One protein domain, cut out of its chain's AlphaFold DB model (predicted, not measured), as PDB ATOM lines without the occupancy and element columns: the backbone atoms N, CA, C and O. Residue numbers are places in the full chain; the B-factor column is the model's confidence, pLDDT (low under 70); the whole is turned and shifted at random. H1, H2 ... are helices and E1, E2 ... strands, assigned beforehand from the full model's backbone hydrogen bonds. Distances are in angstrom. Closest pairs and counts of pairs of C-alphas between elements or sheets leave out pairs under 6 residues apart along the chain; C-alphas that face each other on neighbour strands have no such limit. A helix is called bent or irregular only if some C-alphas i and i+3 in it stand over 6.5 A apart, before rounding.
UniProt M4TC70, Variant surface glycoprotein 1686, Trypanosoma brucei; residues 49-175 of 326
ATOM      1  N   THR A  49       3.854   6.597  49.049       73.56
ATOM      2  CA  THR A  49       3.497   5.724  50.166       73.56
ATOM      3  C   THR A  49       2.021   5.899  50.499       73.56
ATOM      4  O   THR A  49       1.536   7.022  50.640       73.56
ATOM      5  N   THR A  50       1.313   4.787  50.620       70.56
ATOM      6  CA  THR A  50      -0.096   4.694  50.977       70.56
ATOM      7  C   THR A  50      -0.231   3.875  52.252       70.56
ATOM      8  O   THR A  50       0.525   2.938  52.484       70.56
ATOM      9  N   GLY A  51      -1.191   4.253  53.098       60.62
ATOM     10  CA  GLY A  51      -1.434   3.556  54.360       60.62
ATOM     11  C   GLY A  51      -0.345   3.763  55.418       60.62
ATOM     12  O   GLY A  51       0.669   4.427  55.205       60.62
ATOM     13  N   ALA A  52      -0.601   3.220  56.610       64.81
ATOM     14  CA  ALA A  52       0.342   3.236  57.733       64.81
ATOM     15  C   ALA A  52       1.362   2.081  57.668       64.81
ATOM     16  O   ALA A  52       2.353   2.091  58.390       64.81
ATOM     17  N   ASP A  53       1.114   1.097  56.805       70.19
ATOM     18  CA  ASP A  53       1.946  -0.084  56.549       70.19
ATOM     19  C   ASP A  53       3.125   0.201  55.603       70.19
ATOM     20  O   ASP A  53       3.992  -0.651  55.415       70.19
ATOM     21  N   GLY A  54       3.186   1.406  55.029       69.50
ATOM     22  CA  GLY A  54       4.271   1.812  54.144       69.50
ATOM     23  C   GLY A  54       4.149   1.253  52.726       69.50
ATOM     24  O   GLY A  54       5.141   1.276  51.988       69.50
ATOM     25  N   THR A  55       2.969   0.758  52.338       78.06
ATOM     26  CA  THR A  55       2.716   0.247  50.987       78.06
ATOM     27  C   THR A  55       3.033   1.322  49.947       78.06
ATOM     28  O   THR A  55       2.754   2.500  50.144       78.06
ATOM     29  N   LYS A  56       3.663   0.942  48.833       75.06
ATOM     30  CA  LYS A  56       4.013   1.871  47.751       75.06
ATOM     31  C   LYS A  56       3.173   1.613  46.516       75.06
ATOM     32  O   LYS A  56       2.899   0.468  46.172       75.06
ATOM     33  N   THR A  57       2.793   2.682  45.832       76.81
ATOM     34  CA  THR A  57       2.099   2.618  44.544       76.81
ATOM     35  C   THR A  57       2.555   3.756  43.642       76.81
ATOM     36  O   THR A  57       3.052   4.782  44.109       76.81
ATOM     37  N   MET A  58       2.356   3.592  42.339       78.31
ATOM     38  CA  MET A  58       2.589   4.654  41.368       78.31
ATOM     39  C   MET A  58       1.583   5.799  41.566       78.31
ATOM     40  O   MET A  58       0.444   5.591  42.007       78.31
ATOM     41  N   VAL A  59       2.028   7.020  41.262       81.50
ATOM     42  CA  VAL A  59       1.256   8.257  41.479       81.50
ATOM     43  C   VAL A  59      -0.043   8.267  40.667       81.50
ATOM     44  O   VAL A  59      -1.071   8.716  41.168       81.50
ATOM     45  N   ASP A  60      -0.009   7.758  39.436       81.94
ATOM     46  CA  ASP A  60      -1.154   7.656  38.527       81.94
ATOM     47  C   ASP A  60      -2.257   6.751  39.095       81.94
ATOM     48  O   ASP A  60      -3.401   7.185  39.228       81.94
ATOM     49  N   LYS A  61      -1.897   5.546  39.546       85.50
ATOM     50  CA  LYS A  61      -2.818   4.589  40.168       85.50
ATOM     51  C   LYS A  61      -3.431   5.145  41.446       85.50
ATOM     52  O   LYS A  61      -4.625   4.976  41.691       85.50
ATOM     53  N   GLN A  62      -2.630   5.835  42.259       86.00
ATOM     54  CA  GLN A  62      -3.144   6.456  43.476       86.00
ATOM     55  C   GLN A  62      -4.097   7.610  43.166       86.00
ATOM     56  O   GLN A  62      -5.132   7.743  43.823       86.00
ATOM     57  N   LEU A  63      -3.772   8.428  42.163       87.62
ATOM     58  CA  LEU A  63      -4.651   9.495  41.699       87.62
ATOM     59  C   LEU A  63      -5.980   8.925  41.197       87.62
ATOM     60  O   LEU A  63      -7.031   9.441  41.574       87.62
ATOM     61  N   GLU A  64      -5.955   7.860  40.393       89.88
ATOM     62  CA  GLU A  64      -7.165   7.178  39.922       89.88
ATOM     63  C   GLU A  64      -8.012   6.662  41.085       89.88
ATOM     64  O   GLU A  64      -9.192   6.998  41.160       89.88
ATOM     65  N   SER A  65      -7.413   5.955  42.047       89.00
ATOM     66  CA  SER A  65      -8.120   5.438  43.227       89.00
ATOM     67  C   SER A  65      -8.805   6.541  44.054       89.00
ATOM     68  O   SER A  65      -9.982   6.427  44.429       89.00
ATOM     69  N   ILE A  66      -8.098   7.651  44.298       89.06
ATOM     70  CA  ILE A  66      -8.647   8.813  45.011       89.06
ATOM     71  C   ILE A  66      -9.796   9.433  44.210       89.06
ATOM     72  O   ILE A  66     -10.863   9.702  44.770       89.06
ATOM     73  N   MET A  67      -9.613   9.631  42.903       92.69
ATOM     74  CA  MET A  67     -10.639  10.224  42.047       92.69
ATOM     75  C   MET A  67     -11.880   9.343  41.947       92.69
ATOM     76  O   MET A  67     -12.987   9.866  42.058       92.69
ATOM     77  N   THR A  68     -11.723   8.024  41.830       92.81
ATOM     78  CA  THR A  68     -12.832   7.068  41.893       92.81
ATOM     79  C   THR A  68     -13.624   7.240  43.184       92.81
ATOM     80  O   THR A  68     -14.846   7.352  43.138       92.81
ATOM     81  N   THR A  69     -12.945   7.348  44.328       91.19
ATOM     82  CA  THR A  69     -13.606   7.537  45.628       91.19
ATOM     83  C   THR A  69     -14.388   8.852  45.682       91.19
ATOM     84  O   THR A  69     -15.555   8.857  46.074       91.19
ATOM     85  N   ILE A  70     -13.775   9.962  45.259       93.38
ATOM     86  CA  ILE A  70     -14.407  11.293  45.263       93.38
ATOM     87  C   ILE A  70     -15.614  11.328  44.321       93.38
ATOM     88  O   ILE A  70     -16.679  11.815  44.703       93.38
ATOM     89  N   ILE A  71     -15.477  10.775  43.115       94.00
ATOM     90  CA  ILE A  71     -16.563  10.703  42.135       94.00
ATOM     91  C   ILE A  71     -17.691   9.829  42.676       94.00
ATOM     92  O   ILE A  71     -18.836  10.272  42.691       94.00
ATOM     93  N   LYS A  72     -17.385   8.633  43.187       93.50
ATOM     94  CA  LYS A  72     -18.377   7.710  43.754       93.50
ATOM     95  C   LYS A  72     -19.150   8.341  44.910       93.50
ATOM     96  O   LYS A  72     -20.365   8.199  44.987       93.50
ATOM     97  N   LEU A  73     -18.470   9.108  45.760       93.50
ATOM     98  CA  LEU A  73     -19.091   9.926  46.800       93.50
ATOM     99  C   LEU A  73     -20.016  11.004  46.213       93.50
ATOM    100  O   LEU A  73     -21.167  11.109  46.633       93.50
ATOM    101  N   ASN A  74     -19.560  11.767  45.219       94.31
ATOM    102  CA  ASN A  74     -20.367  12.799  44.557       94.31
ATOM    103  C   ASN A  74     -21.603  12.231  43.839       94.31
ATOM    104  O   ASN A  74     -22.657  12.866  43.828       94.31
ATOM    105  N   LEU A  75     -21.510  11.011  43.305       93.81
ATOM    106  CA  LEU A  75     -22.624  10.303  42.671       93.81
ATOM    107  C   LEU A  75     -23.775  10.001  43.648       93.81
ATOM    108  O   LEU A  75     -24.931   9.984  43.234       93.81
ATOM    109  N   THR A  76     -23.499   9.854  44.949       93.12
ATOM    110  CA  THR A  76     -24.548   9.642  45.972       93.12
ATOM    111  C   THR A  76     -25.454  10.860  46.175       93.12
ATOM    112  O   THR A  76     -26.564  10.738  46.700       93.12
ATOM    113  N   VAL A  77     -24.991  12.041  45.749       93.75
ATOM    114  CA  VAL A  77     -25.708  13.317  45.857       93.75
ATOM    115  C   VAL A  77     -25.954  13.986  44.509       93.75
ATOM    116  O   VAL A  77     -26.197  15.191  44.439       93.75
ATOM    117  N   LEU A  78     -25.906  13.194  43.440       90.06
ATOM    118  CA  LEU A  78     -26.043  13.675  42.078       90.06
ATOM    119  C   LEU A  78     -27.403  14.353  41.844       90.06
ATOM    120  O   LEU A  78     -28.428  13.993  42.431       90.06
ATOM    121  N   GLN A  79     -27.410  15.344  40.953       86.50
ATOM    122  CA  GLN A  79     -28.640  15.987  40.500       86.50
ATOM    123  C   GLN A  79     -29.545  14.976  39.811       86.50
ATOM    124  O   GLN A  79     -29.060  14.165  39.027       86.50
ATOM    125  N   LYS A  80     -30.861  15.068  40.041       86.00
ATOM    126  CA  LYS A  80     -31.827  14.124  39.463       86.00
ATOM    127  C   LYS A  80     -31.692  14.019  37.939       86.00
ATOM    128  O   LYS A  80     -31.578  12.918  37.433       86.00
ATOM    129  N   ALA A  81     -31.579  15.145  37.234       86.69
ATOM    130  CA  ALA A  81     -31.416  15.149  35.778       86.69
ATOM    131  C   ALA A  81     -30.153  14.408  35.297       86.69
ATOM    132  O   ALA A  81     -30.171  13.782  34.248       86.69
ATOM    133  N   MET A  82     -29.056  14.466  36.058       88.38
ATOM    134  CA  MET A  82     -27.838  13.720  35.735       88.38
ATOM    135  C   MET A  82     -27.981  12.237  36.092       88.38
ATOM    136  O   MET A  82     -27.552  11.388  35.319       88.38
ATOM    137  N   ALA A  83     -28.589  11.937  37.243       88.12
ATOM    138  CA  ALA A  83     -28.869  10.579  37.700       88.12
ATOM    139  C   ALA A  83     -29.750   9.825  36.700       88.12
ATOM    140  O   ALA A  83     -29.354   8.753  36.267       88.12
ATOM    141  N   ASP A  84     -30.861  10.426  36.268       87.50
ATOM    142  CA  ASP A  84     -31.809   9.832  35.319       87.50
ATOM    143  C   ASP A  84     -31.105   9.416  34.004       87.50
ATOM    144  O   ASP A  84     -31.395   8.366  33.441       87.50
ATOM    145  N   VAL A  85     -30.109  10.188  33.548       86.19
ATOM    146  CA  VAL A  85     -29.303   9.868  32.354       86.19
ATOM    147  C   VAL A  85     -28.363   8.681  32.572       86.19
ATOM    148  O   VAL A  85     -28.167   7.880  31.665       86.19
ATOM    149  N   LEU A  86     -27.793   8.542  33.771       86.94
ATOM    150  CA  LEU A  86     -26.960   7.389  34.128       86.94
ATOM    151  C   LEU A  86     -27.793   6.134  34.470       86.94
ATOM    152  O   LEU A  86     -27.215   5.077  34.716       86.94
ATOM    153  N   GLU A  87     -29.124   6.249  34.545       82.19
ATOM    154  CA  GLU A  87     -30.074   5.142  34.771       82.19
ATOM    155  C   GLU A  87     -30.690   4.585  33.495       82.19
ATOM    156  O   GLU A  87     -31.289   3.515  33.554       82.19
ATOM    157  N   ALA A  88     -30.561   5.287  32.369       74.31
ATOM    158  CA  ALA A  88     -31.153   4.858  31.112       74.31
ATOM    159  C   ALA A  88     -30.624   3.469  30.704       74.31
ATOM    160  O   ALA A  88     -29.416   3.243  30.650       74.31
ATOM    161  N   GLU A  89     -31.542   2.536  30.436       60.62
ATOM    162  CA  GLU A  89     -31.241   1.118  30.169       60.62
ATOM    163  C   GLU A  89     -30.624   0.875  28.772       60.62
ATOM    164  O   GLU A  89     -30.051  -0.189  28.519       60.62
ATOM    165  N   ASP A  90     -30.663   1.874  27.882       55.38
ATOM    166  CA  ASP A  90     -30.150   1.811  26.507       55.38
ATOM    167  C   ASP A  90     -28.623   2.013  26.448       55.38
ATOM    168  O   ASP A  90     -28.139   3.062  26.031       55.38
ATOM    169  N   GLN A  91     -27.867   0.978  26.837       55.97
ATOM    170  CA  GLN A  91     -26.393   0.937  26.912       55.97
ATOM    171  C   GLN A  91     -25.772   1.986  27.863       55.97
ATOM    172  O   GLN A  91     -26.269   3.099  28.000       55.97
ATOM    173  N   PRO A  92     -24.647   1.679  28.541       58.03
ATOM    174  CA  PRO A  92     -23.931   2.706  29.291       58.03
ATOM    175  C   PRO A  92     -23.566   3.834  28.313       58.03
ATOM    176  O   PRO A  92     -22.853   3.566  27.340       58.03
ATOM    177  N   PRO A  93     -24.066   5.066  28.516       69.19
ATOM    178  CA  PRO A  93     -23.872   6.127  27.543       69.19
ATOM    179  C   PRO A  93     -22.374   6.367  27.399       69.19
ATOM    180  O   PRO A  93     -21.689   6.545  28.400       69.19
ATOM    181  N   ALA A  94     -21.827   6.334  26.184       80.81
ATOM    182  CA  ALA A  94     -20.422   6.678  26.008       80.81
ATOM    183  C   ALA A  94     -20.188   8.126  26.489       80.81
ATOM    184  O   ALA A  94     -21.066   8.974  26.325       80.81
ATOM    185  N   PRO A  95     -19.020   8.464  27.066       84.94
ATOM    186  CA  PRO A  95     -18.778   9.806  27.596       84.94
ATOM    187  C   PRO A  95     -19.130  10.951  26.639       84.94
ATOM    188  O   PRO A  95     -19.661  11.981  27.057       84.94
ATOM    189  N   GLN A  96     -18.869  10.746  25.350       84.69
ATOM    190  CA  GLN A  96     -19.121  11.715  24.292       84.69
ATOM    191  C   GLN A  96     -20.617  11.893  24.005       84.69
ATOM    192  O   GLN A  96     -21.044  13.021  23.758       84.69
ATOM    193  N   THR A  97     -21.424  10.830  24.104       84.44
ATOM    194  CA  THR A  97     -22.860  10.902  23.789       84.44
ATOM    195  C   THR A  97     -23.608  11.769  24.793       84.44
ATOM    196  O   THR A  97     -24.555  12.451  24.423       84.44
ATOM    197  N   LEU A  98     -23.131  11.855  26.041       84.50
ATOM    198  CA  LEU A  98     -23.706  12.733  27.069       84.50
ATOM    199  C   LEU A  98     -23.474  14.230  26.822       84.50
ATOM    200  O   LEU A  98     -24.080  15.067  27.494       84.50
ATOM    201  N   LYS A  99     -22.605  14.581  25.871       85.94
ATOM    202  CA  LYS A  99     -22.288  15.969  25.511       85.94
ATOM    203  C   LYS A  99     -22.935  16.422  24.206       85.94
ATOM    204  O   LYS A  99     -22.849  17.606  23.876       85.94
ATOM    205  N   GLU A 100     -23.555  15.513  23.458       85.56
ATOM    206  CA  GLU A 100     -24.162  15.816  22.164       85.56
ATOM    207  C   GLU A 100     -25.332  16.800  22.289       85.56
ATOM    208  O   GLU A 100     -25.997  16.901  23.320       85.56
ATOM    209  N   GLU A 101     -25.626  17.540  21.216       78.19
ATOM    210  CA  GLU A 101     -26.636  18.606  21.257       78.19
ATOM    211  C   GLU A 101     -28.036  18.134  21.649       78.19
ATOM    212  O   GLU A 101     -28.786  18.918  22.238       78.19
ATOM    213  N   LYS A 102     -28.360  16.881  21.311       80.69
ATOM    214  CA  LYS A 102     -29.644  16.226  21.580       80.69
ATOM    215  C   LYS A 102     -29.641  15.418  22.880       80.69
ATOM    216  O   LYS A 102     -30.677  14.862  23.235       80.69
ATOM    217  N   ALA A 103     -28.504  15.332  23.572       80.56
ATOM    218  CA  ALA A 103     -28.386  14.540  24.783       80.56
ATOM    219  C   ALA A 103     -29.221  15.145  25.916       80.56
ATOM    220  O   ALA A 103     -29.185  16.355  26.180       80.56
ATOM    221  N   ALA A 104     -29.956  14.286  26.618       77.94
ATOM    222  CA  ALA A 104     -30.623  14.675  27.847       77.94
ATOM    223  C   ALA A 104     -29.577  15.179  28.856       77.94
ATOM    224  O   ALA A 104     -28.502  14.601  29.000       77.94
ATOM    225  N   ALA A 105     -29.884  16.282  29.544       82.25
ATOM    226  CA  ALA A 105     -29.008  16.871  30.559       82.25
ATOM    227  C   ALA A 105     -27.604  17.303  30.054       82.25
ATOM    228  O   ALA A 105     -26.704  17.477  30.879       82.25
ATOM    229  N   LYS A 106     -27.409  17.536  28.741       83.94
ATOM    230  CA  LYS A 106     -26.099  17.900  28.147       83.94
ATOM    231  C   LYS A 106     -25.370  19.032  28.873       83.94
ATOM    232  O   LYS A 106     -24.151  18.994  29.034       83.94
ATOM    233  N   ASP A 107     -26.114  20.029  29.352       87.44
ATOM    234  CA  ASP A 107     -25.547  21.219  29.990       87.44
ATOM    235  C   ASP A 107     -24.843  20.879  31.311       87.44
ATOM    236  O   ASP A 107     -23.913  21.578  31.713       87.44
ATOM    237  N   TYR A 108     -25.217  19.765  31.951       86.75
ATOM    238  CA  TYR A 108     -24.542  19.261  33.144       86.75
ATOM    239  C   TYR A 108     -23.226  18.537  32.832       86.75
ATOM    240  O   TYR A 108     -22.329  18.528  33.675       86.75
ATOM    241  N   TYR A 109     -23.089  17.951  31.639       87.69
ATOM    242  CA  TYR A 109     -21.926  17.147  31.241       87.69
ATOM    243  C   TYR A 109     -20.915  17.912  30.376       87.69
ATOM    244  O   TYR A 109     -19.738  17.550  30.347       87.69
ATOM    245  N   LYS A 110     -21.327  19.003  29.716       85.94
ATOM    246  CA  LYS A 110     -20.499  19.785  28.777       85.94
ATOM    247  C   LYS A 110     -19.142  20.225  29.349       85.94
ATOM    248  O   LYS A 110     -18.166  20.296  28.610       85.94
ATOM    249  N   GLY A 111     -19.083  20.527  30.648       85.00
ATOM    250  CA  GLY A 111     -17.872  20.989  31.338       85.00
ATOM    251  C   GLY A 111     -17.060  19.900  32.047       85.00
ATOM    252  O   GLY A 111     -16.138  20.241  32.782       85.00
ATOM    253  N   ILE A 112     -17.420  18.624  31.896       88.62
ATOM    254  CA  ILE A 112     -16.771  17.497  32.579       88.62
ATOM    255  C   ILE A 112     -15.914  16.735  31.566       88.62
ATOM    256  O   ILE A 112     -16.394  16.419  30.484       88.62
ATOM    257  N   ASP A 113     -14.662  16.418  31.892       89.88
ATOM    258  CA  ASP A 113     -13.780  15.645  31.005       89.88
ATOM    259  C   ASP A 113     -14.330  14.229  30.734       89.88
ATOM    260  O   ASP A 113     -14.943  13.612  31.607       89.88
ATOM    261  N   ASP A 114     -14.098  13.694  29.529       91.06
ATOM    262  CA  ASP A 114     -14.643  12.389  29.104       91.06
ATOM    263  C   ASP A 114     -14.224  11.245  30.034       91.06
ATOM    264  O   ASP A 114     -15.002  10.335  30.310       91.06
ATOM    265  N   ASP A 115     -13.003  11.299  30.562       90.31
ATOM    266  CA  ASP A 115     -12.488  10.285  31.474       90.31
ATOM    267  C   ASP A 115     -13.150  10.338  32.864       90.31
ATOM    268  O   ASP A 115     -13.307   9.306  33.518       90.31
ATOM    269  N   ILE A 116     -13.603  11.514  33.304       91.75
ATOM    270  CA  ILE A 116     -14.425  11.671  34.509       91.75
ATOM    271  C   ILE A 116     -15.831  11.152  34.258       91.75
ATOM    272  O   ILE A 116     -16.370  10.453  35.112       91.75
ATOM    273  N   ILE A 117     -16.416  11.442  33.095       91.81
ATOM    274  CA  ILE A 117     -17.728  10.899  32.732       91.81
ATOM    275  C   ILE A 117     -17.664   9.368  32.665       91.81
ATOM    276  O   ILE A 117     -18.526   8.706  33.238       91.81
ATOM    277  N   ALA A 118     -16.607   8.793  32.083       91.56
ATOM    278  CA  ALA A 118     -16.377   7.347  32.087       91.56
ATOM    279  C   ALA A 118     -16.330   6.778  33.516       91.56
ATOM    280  O   ALA A 118     -16.972   5.767  33.805       91.56
ATOM    281  N   MET A 119     -15.640   7.458  34.440       92.25
ATOM    282  CA  MET A 119     -15.661   7.083  35.856       92.25
ATOM    283  C   MET A 119     -17.055   7.210  36.474       92.25
ATOM    284  O   MET A 119     -17.432   6.349  37.268       92.25
ATOM    285  N   MET A 120     -17.829   8.241  36.128       93.12
ATOM    286  CA  MET A 120     -19.201   8.400  36.613       93.12
ATOM    287  C   MET A 120     -20.078   7.226  36.178       93.12
ATOM    288  O   MET A 120     -20.714   6.605  37.025       93.12
ATOM    289  N   ILE A 121     -20.041   6.875  34.892       91.19
ATOM    290  CA  ILE A 121     -20.781   5.747  34.315       91.19
ATOM    291  C   ILE A 121     -20.389   4.433  34.998       91.19
ATOM    292  O   ILE A 121     -21.256   3.694  35.451       91.19
ATOM    293  N   ALA A 122     -19.088   4.166  35.139       91.06
ATOM    294  CA  ALA A 122     -18.598   2.917  35.721       91.06
ATOM    295  C   ALA A 122     -18.908   2.772  37.224       91.06
ATOM    296  O   ALA A 122     -19.057   1.656  37.724       91.06
ATOM    297  N   ASN A 123     -18.986   3.884  37.966       92.81
ATOM    298  CA  ASN A 123     -19.157   3.856  39.422       92.81
ATOM    299  C   ASN A 123     -20.598   4.083  39.879       92.81
ATOM    300  O   ASN A 123     -20.931   3.713  41.004       92.81
ATOM    301  N   TYR A 124     -21.464   4.666  39.049       92.31
ATOM    302  CA  TYR A 124     -22.837   4.970  39.446       92.31
ATOM    303  C   TYR A 124     -23.663   3.730  39.825       92.31
ATOM    304  O   TYR A 124     -24.276   3.755  40.899       92.31
ATOM    305  N   PRO A 125     -23.619   2.612  39.069       90.75
ATOM    306  CA  PRO A 125     -24.289   1.369  39.458       90.75
ATOM    307  C   PRO A 125     -23.826   0.827  40.817       90.75
ATOM    308  O   PRO A 125     -24.604   0.207  41.531       90.75
ATOM    309  N   GLN A 126     -22.591   1.128  41.223       93.06
ATOM    310  CA  GLN A 126     -22.022   0.669  42.490       93.06
ATOM    311  C   GLN A 126     -22.530   1.449  43.710       93.06
ATOM    312  O   GLN A 126     -22.251   1.065  44.846       93.06
ATOM    313  N   THR A 127     -23.231   2.568  43.504       92.62
ATOM    314  CA  THR A 127     -23.759   3.418  44.590       92.62
ATOM    315  C   THR A 127     -25.164   3.028  45.044       92.62
ATOM    316  O   THR A 127     -25.726   3.675  45.930       92.62
ATOM    317  N   LYS A 128     -25.739   1.978  44.453       89.62
ATOM    318  CA  LYS A 128     -27.126   1.565  44.662       89.62
ATOM    319  C   LYS A 128     -27.273   0.045  44.573       89.62
ATOM    320  O   LYS A 128     -26.421  -0.600  43.965       89.62
ATOM    321  N   PRO A 129     -28.329  -0.520  45.186       88.88
ATOM    322  CA  PRO A 129     -28.548  -1.954  45.141       88.88
ATOM    323  C   PRO A 129     -28.734  -2.465  43.712       88.88
ATOM    324  O   PRO A 129     -29.428  -1.827  42.917       88.88
ATOM    325  N   GLY A 130     -28.135  -3.609  43.383       87.19
ATOM    326  CA  GLY A 130     -28.201  -4.171  42.034       87.19
ATOM    327  C   GLY A 130     -27.026  -5.075  41.665       87.19
ATOM    328  O   GLY A 130     -26.203  -5.439  42.497       87.19
ATOM    329  N   VAL A 131     -26.940  -5.432  40.379       85.31
ATOM    330  CA  VAL A 131     -25.958  -6.406  39.856       85.31
ATOM    331  C   VAL A 131     -24.506  -5.963  40.080       85.31
ATOM    332  O   VAL A 131     -23.638  -6.796  40.317       85.31
ATOM    333  N   GLN A 132     -24.244  -4.658  40.011       89.00
ATOM    334  CA  GLN A 132     -22.908  -4.071  40.153       89.00
ATOM    335  C   GLN A 132     -22.720  -3.357  41.499       89.00
ATOM    336  O   GLN A 132     -21.844  -2.505  41.626       89.00
ATOM    337  N   GLU A 133     -23.558  -3.652  42.493       93.12
ATOM    338  CA  GLU A 133     -23.530  -2.945  43.769       93.12
ATOM    339  C   GLU A 133     -22.200  -3.124  44.517       93.12
ATOM    340  O   GLU A 133     -21.625  -4.212  44.579       93.12
ATOM    341  N   ASP A 134     -21.744  -2.059  45.175       94.56
ATOM    342  CA  ASP A 134     -20.720  -2.157  46.209       94.56
ATOM    343  C   ASP A 134     -21.413  -2.159  47.575       94.56
ATOM    344  O   ASP A 134     -21.696  -1.107  48.160       94.56
ATOM    345  N   LYS A 135     -21.709  -3.366  48.077       95.19
ATOM    346  CA  LYS A 135     -22.420  -3.573  49.351       95.19
ATOM    347  C   LYS A 135     -21.761  -2.832  50.513       95.19
ATOM    348  O   LYS A 135     -22.462  -2.232  51.324       95.19
ATOM    349  N   ALA A 136     -20.430  -2.859  50.591       95.19
ATOM    350  CA  ALA A 136     -19.692  -2.234  51.684       95.19
ATOM    351  C   ALA A 136     -19.831  -0.708  51.637       95.19
ATOM    352  O   ALA A 136     -20.059  -0.071  52.669       95.19
ATOM    353  N   PHE A 137     -19.751  -0.118  50.445       94.62
ATOM    354  CA  PHE A 137     -19.956   1.315  50.253       94.62
ATOM    355  C   PHE A 137     -21.394   1.742  50.579       94.62
ATOM    356  O   PHE A 137     -21.596   2.701  51.328       94.62
ATOM    357  N   ILE A 138     -22.389   1.009  50.071       95.00
ATOM    358  CA  ILE A 138     -23.815   1.280  50.314       95.00
ATOM    359  C   ILE A 138     -24.135   1.231  51.809       95.00
ATOM    360  O   ILE A 138     -24.762   2.156  52.329       95.00
ATOM    361  N   GLN A 139     -23.662   0.197  52.510       95.19
ATOM    362  CA  GLN A 139     -23.860   0.051  53.953       95.19
ATOM    363  C   GLN A 139     -23.149   1.155  54.737       95.19
ATOM    364  O   GLN A 139     -23.749   1.759  55.626       95.19
ATOM    365  N   ARG A 140     -21.896   1.474  54.385       94.19
ATOM    366  CA  ARG A 140     -21.091   2.494  55.077       94.19
ATOM    367  C   ARG A 140     -21.743   3.876  55.069       94.19
ATOM    368  O   ARG A 140     -21.631   4.599  56.057       94.19
ATOM    369  N   TYR A 141     -22.389   4.249  53.966       92.75
ATOM    370  CA  TYR A 141     -23.006   5.570  53.803       92.75
ATOM    371  C   TYR A 141     -24.536   5.555  53.903       92.75
ATOM    372  O   TYR A 141     -25.159   6.605  53.739       92.75
ATOM    373  N   ASN A 142     -25.138   4.399  54.208       93.19
ATOM    374  CA  ASN A 142     -26.583   4.205  54.318       93.19
ATOM    375  C   ASN A 142     -27.344   4.741  53.087       93.19
ATOM    376  O   ASN A 142     -28.190   5.635  53.197       93.19
ATOM    377  N   LEU A 143     -26.967   4.233  51.909       93.19
ATOM    378  CA  LEU A 143     -27.505   4.651  50.609       93.19
ATOM    379  C   LEU A 143     -28.789   3.878  50.234       93.19
ATOM    380  O   LEU A 143     -28.908   2.708  50.594       93.19
ATOM    381  N   PRO A 144     -29.720   4.483  49.465       91.75
ATOM    382  CA  PRO A 144     -29.695   5.863  48.975       91.75
ATOM    383  C   PRO A 144     -29.993   6.883  50.083       91.75
ATOM    384  O   PRO A 144     -30.761   6.633  51.009       91.75
ATOM    385  N   LEU A 145     -29.402   8.074  49.970       90.75
ATOM    386  CA  LEU A 145     -29.660   9.154  50.921       90.75
ATOM    387  C   LEU A 145     -31.087   9.711  50.746       90.75
ATOM    388  O   LEU A 145     -31.509   9.949  49.612       90.75
ATOM    389  N   PRO A 146     -31.804  10.028  51.843       91.12
ATOM    390  CA  PRO A 146     -33.069  10.755  51.767       91.12
ATOM    391  C   PRO A 146     -32.912  12.098  51.042       91.12
ATOM    392  O   PRO A 146     -31.922  12.808  51.247       91.12
ATOM    393  N   GLU A 147     -33.914  12.496  50.252       89.75
ATOM    394  CA  GLU A 147     -33.851  13.694  49.400       89.75
ATOM    395  C   GLU A 147     -33.432  14.987  50.135       89.75
ATOM    396  O   GLU A 147     -32.575  15.700  49.600       89.75
ATOM    397  N   PRO A 148     -33.929  15.297  51.354       92.06
ATOM    398  CA  PRO A 148     -33.490  16.488  52.082       92.06
ATOM    399  C   PRO A 148     -31.990  16.472  52.407       92.06
ATOM    400  O   PRO A 148     -31.311  17.485  52.243       92.06
ATOM    401  N   ARG A 149     -31.445  15.312  52.809       91.62
ATOM    402  CA  ARG A 149     -30.006  15.157  53.090       91.62
ATOM    403  C   ARG A 149     -29.185  15.268  51.815       91.62
ATOM    404  O   ARG A 149     -28.152  15.930  51.813       91.62
ATOM    405  N   ARG A 150     -29.673  14.670  50.725       92.31
ATOM    406  CA  ARG A 150     -29.045  14.759  49.407       92.31
ATOM    407  C   ARG A 150     -28.881  16.218  48.971       92.31
ATOM    408  O   ARG A 150     -27.765  16.644  48.690       92.31
ATOM    409  N   LYS A 151     -29.971  16.997  49.004       91.19
ATOM    410  CA  LYS A 151     -29.966  18.432  48.656       91.19
ATOM    411  C   LYS A 151     -29.039  19.246  49.564       91.19
ATOM    412  O   LYS A 151     -28.337  20.121  49.073       91.19
ATOM    413  N   ALA A 152     -29.004  18.942  50.863       93.81
ATOM    414  CA  ALA A 152     -28.144  19.644  51.817       93.81
ATOM    415  C   ALA A 152     -26.641  19.389  51.586       93.81
ATOM    416  O   ALA A 152     -25.828  20.295  51.762       93.81
ATOM    417  N   LEU A 153     -26.260  18.173  51.183       93.62
ATOM    418  CA  LEU A 153     -24.859  17.787  50.973       93.62
ATOM    419  C   LEU A 153     -24.324  18.161  49.585       93.62
ATOM    420  O   LEU A 153     -23.119  18.377  49.429       93.62
ATOM    421  N   GLN A 154     -25.206  18.270  48.593       91.88
ATOM    422  CA  GLN A 154     -24.848  18.502  47.195       91.88
ATOM    423  C   GLN A 154     -23.879  19.690  46.977       91.88
ATOM    424  O   GLN A 154     -22.889  19.498  46.268       91.88
ATOM    425  N   PRO A 155     -24.047  20.884  47.592       91.88
ATOM    426  CA  PRO A 155     -23.108  21.992  47.391       91.88
ATOM    427  C   PRO A 155     -21.693  21.694  47.903       91.88
ATOM    428  O   PRO A 155     -20.709  22.096  47.279       91.88
ATOM    429  N   SER A 156     -21.573  20.987  49.028       92.81
ATOM    430  CA  SER A 156     -20.281  20.634  49.625       92.81
ATOM    431  C   SER A 156     -19.543  19.601  48.779       92.81
ATOM    432  O   SER A 156     -18.365  19.783  48.477       92.81
ATOM    433  N   PHE A 157     -20.244  18.557  48.331       92.94
ATOM    434  CA  PHE A 157     -19.665  17.538  47.454       92.94
ATOM    435  C   PHE A 157     -19.284  18.120  46.091       92.94
ATOM    436  O   PHE A 157     -18.203  17.813  45.594       92.94
ATOM    437  N   TYR A 158     -20.092  19.031  45.536       89.19
ATOM    438  CA  TYR A 158     -19.737  19.752  44.314       89.19
ATOM    439  C   TYR A 158     -18.432  20.543  44.480       89.19
ATOM    440  O   TYR A 158     -17.534  20.426  43.647       89.19
ATOM    441  N   LYS A 159     -18.285  21.309  45.573       90.19
ATOM    442  CA  LYS A 159     -17.064  22.086  45.850       90.19
ATOM    443  C   LYS A 159     -15.829  21.193  45.990       90.19
ATOM    444  O   LYS A 159     -14.806  21.487  45.377       90.19
ATOM    445  N   ILE A 160     -15.928  20.110  46.764       90.69
ATOM    446  CA  ILE A 160     -14.816  19.169  46.981       90.69
ATOM    447  C   ILE A 160     -14.446  18.465  45.673       90.69
ATOM    448  O   ILE A 160     -13.270  18.394  45.329       90.69
ATOM    449  N   THR A 161     -15.442  18.000  44.915       91.88
ATOM    450  CA  THR A 161     -15.222  17.339  43.623       91.88
ATOM    451  C   THR A 161     -14.560  18.288  42.636       91.88
ATOM    452  O   THR A 161     -13.579  17.913  42.007       91.88
ATOM    453  N   LYS A 162     -15.029  19.538  42.541       90.25
ATOM    454  CA  LYS A 162     -14.420  20.547  41.669       90.25
ATOM    455  C   LYS A 162     -12.956  20.807  42.032       90.25
ATOM    456  O   LYS A 162     -12.100  20.728  41.159       90.25
ATOM    457  N   ALA A 163     -12.658  21.023  43.314       89.50
ATOM    458  CA  ALA A 163     -11.282  21.216  43.772       89.50
ATOM    459  C   ALA A 163     -10.390  19.990  43.490       89.50
ATOM    460  O   ALA A 163      -9.230  20.138  43.107       89.50
ATOM    461  N   ALA A 164     -10.931  18.778  43.636       90.69
ATOM    462  CA  ALA A 164     -10.214  17.547  43.318       90.69
ATOM    463  C   ALA A 164      -9.937  17.398  41.815       90.69
ATOM    464  O   ALA A 164      -8.855  16.958  41.440       90.69
ATOM    465  N   LEU A 165     -10.884  17.789  40.956       90.31
ATOM    466  CA  LEU A 165     -10.712  17.794  39.501       90.31
ATOM    467  C   LEU A 165      -9.630  18.781  39.054       90.31
ATOM    468  O   LEU A 165      -8.785  18.422  38.232       90.31
ATOM    469  N   ASP A 166      -9.610  19.982  39.635       88.06
ATOM    470  CA  ASP A 166      -8.569  20.977  39.363       88.06
ATOM    471  C   ASP A 166      -7.185  20.436  39.773       88.06
ATOM    472  O   ASP A 166      -6.248  20.431  38.971       88.06
ATOM    473  N   LEU A 167      -7.071  19.860  40.978       88.12
ATOM    474  CA  LEU A 167      -5.821  19.254  41.450       88.12
ATOM    475  C   LEU A 167      -5.393  18.050  40.597       88.12
ATOM    476  O   LEU A 167      -4.209  17.878  40.302       88.12
ATOM    477  N   ARG A 168      -6.343  17.216  40.167       87.88
ATOM    478  CA  ARG A 168      -6.084  16.069  39.289       87.88
ATOM    479  C   ARG A 168      -5.413  16.505  37.992       87.88
ATOM    480  O   ARG A 168      -4.489  15.825  37.544       87.88
ATOM    481  N   LYS A 169      -5.848  17.619  37.394       88.69
ATOM    482  CA  LYS A 169      -5.238  18.165  36.174       88.69
ATOM    483  C   LYS A 169      -3.770  18.525  36.405       88.69
ATOM    484  O   LYS A 169      -2.913  18.144  35.608       88.69
ATOM    485  N   ASP A 170      -3.469  19.177  37.522       84.62
ATOM    486  CA  ASP A 170      -2.097  19.532  37.887       84.62
ATOM    487  C   ASP A 170      -1.220  18.298  38.129       84.62
ATOM    488  O   ASP A 170      -0.087  18.237  37.637       84.62
ATOM    489  N   VAL A 171      -1.746  17.283  38.823       84.69
ATOM    490  CA  VAL A 171      -1.026  16.022  39.053       84.69
ATOM    491  C   VAL A 171      -0.795  15.274  37.739       84.69
ATOM    492  O   VAL A 171       0.327  14.836  37.492       84.69
ATOM    493  N   LYS A 172      -1.787  15.188  36.842       87.06
ATOM    494  CA  LYS A 172      -1.614  14.590  35.503       87.06
ATOM    495  C   LYS A 172      -0.533  15.301  34.688       87.06
ATOM    496  O   LYS A 172       0.311  14.641  34.081       87.06
ATOM    497  N   ASN A 173      -0.500  16.633  34.725       86.19
ATOM    498  CA  ASN A 173       0.556  17.411  34.073       86.19
ATOM    499  C   ASN A 173       1.940  17.072  34.646       86.19
ATOM    500  O   ASN A 173       2.915  16.979  33.903       86.19
ATOM    501  N   LYS A 174       2.039  16.870  35.964       81.44
ATOM    502  CA  LYS A 174       3.288  16.475  36.630       81.44
ATOM    503  C   LYS A 174       3.704  15.043  36.294       81.44
ATOM    504  O   LYS A 174       4.884  14.831  36.041       81.44
ATOM    505  N   ILE A 175       2.767  14.098  36.223       83.50
ATOM    506  CA  ILE A 175       3.033  12.723  35.769       83.50
ATOM    507  C   ILE A 175       3.595  12.741  34.342       83.50
ATOM    508  O   ILE A 175       4.630  12.137  34.088       83.50
TER     509      ILE A 175
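This is residues 49 to 175 of the 326 residues of the protein "Variant surface glycoprotein 1686" of Trypanosoma brucei (UniProt M4TC70). What is the main picture? Two long helices, H1 and H6, run side by side in opposite ways, and H4 crosses residues 68 to 75 of H1; the short helices H2, H3 and H5 lie around H4, and a thin loop of residues 51 to 56 sticks out at the other end of H1. What is it built of? The printed part has 127 residues, with one named strand and six named helices in the order E1, H1, H2, H3, H4, H5, H6, and its class is mostly helix. How large is it? It is compact, with a radius of gyration of the C-alphas of 15.4 A and spans of 46 by 33 by 29 A.

What does the first long helix meet? E1, residues 55 to 58, pairs with no named strand and meets H1, residues 59 to 75, only through their link. H1 touches H6, residues 147 to 175, at a shallow tilt of 18 degrees, opposite ways; their closest C-alphas, of Asn 74 and Phe 157, are 5.6 A apart. With residues 68 to 75 alone, H1 touches H4, residues 114 to 127, at a steep tilt of 58 degrees, the same way, closest at the C-alphas of Lys 72 and Asn 123, 5.9 A. Where are the short helices? H2, residues 80 to 87, is close to but not clearly touching H4, about perpendicular at 83 degrees, with the closest C-alphas, of Leu 86 and Ile 121, 6.4 A apart. H3, residues 106 to 109, is close to but not clearly touching H2, with the closest C-alphas, of Met 82 and Tyr 108, 6.9 A apart. H5, residues 135 to 141, is close to but not clearly touching H4, at the C-alphas of Thr 127 and Ile 138, 6.1 A, and is apart from H6. How do the helix backbones run? Every O i to N i+4 pair is within hydrogen-bond range in H1 and H5, but 3 of 4 in H2, 7 of 10 in H4 and 23 of 25 in H6; H3 is too short for such a pair.

Where does H1 lie? It runs 24.0 A from C-alpha 59 at (1.256, 8.257, 41.479). How long are H4 and H6? H4 spans 20.1 A and is irregular, but only just: C-alphas 122 and 125 are 7.0 A apart. H6 spans 39.3 A to C-alpha 175 at (3.033, 12.723, 35.769), with a kink of 41 degrees near residue 155, and is irregular, C-alphas 152 and 155 being 7.1 A apart.

Which C-alphas are farthest apart? Those of Asp 53 and Lys 102, at 49.9 A. Is there a cut or a long link? The printed part has no cut, and the link from H2 to H3, 18 residues, is long. Where is confidence low? The pLDDT is under 70 at residues 51 to 52, 54 and 89 to 93.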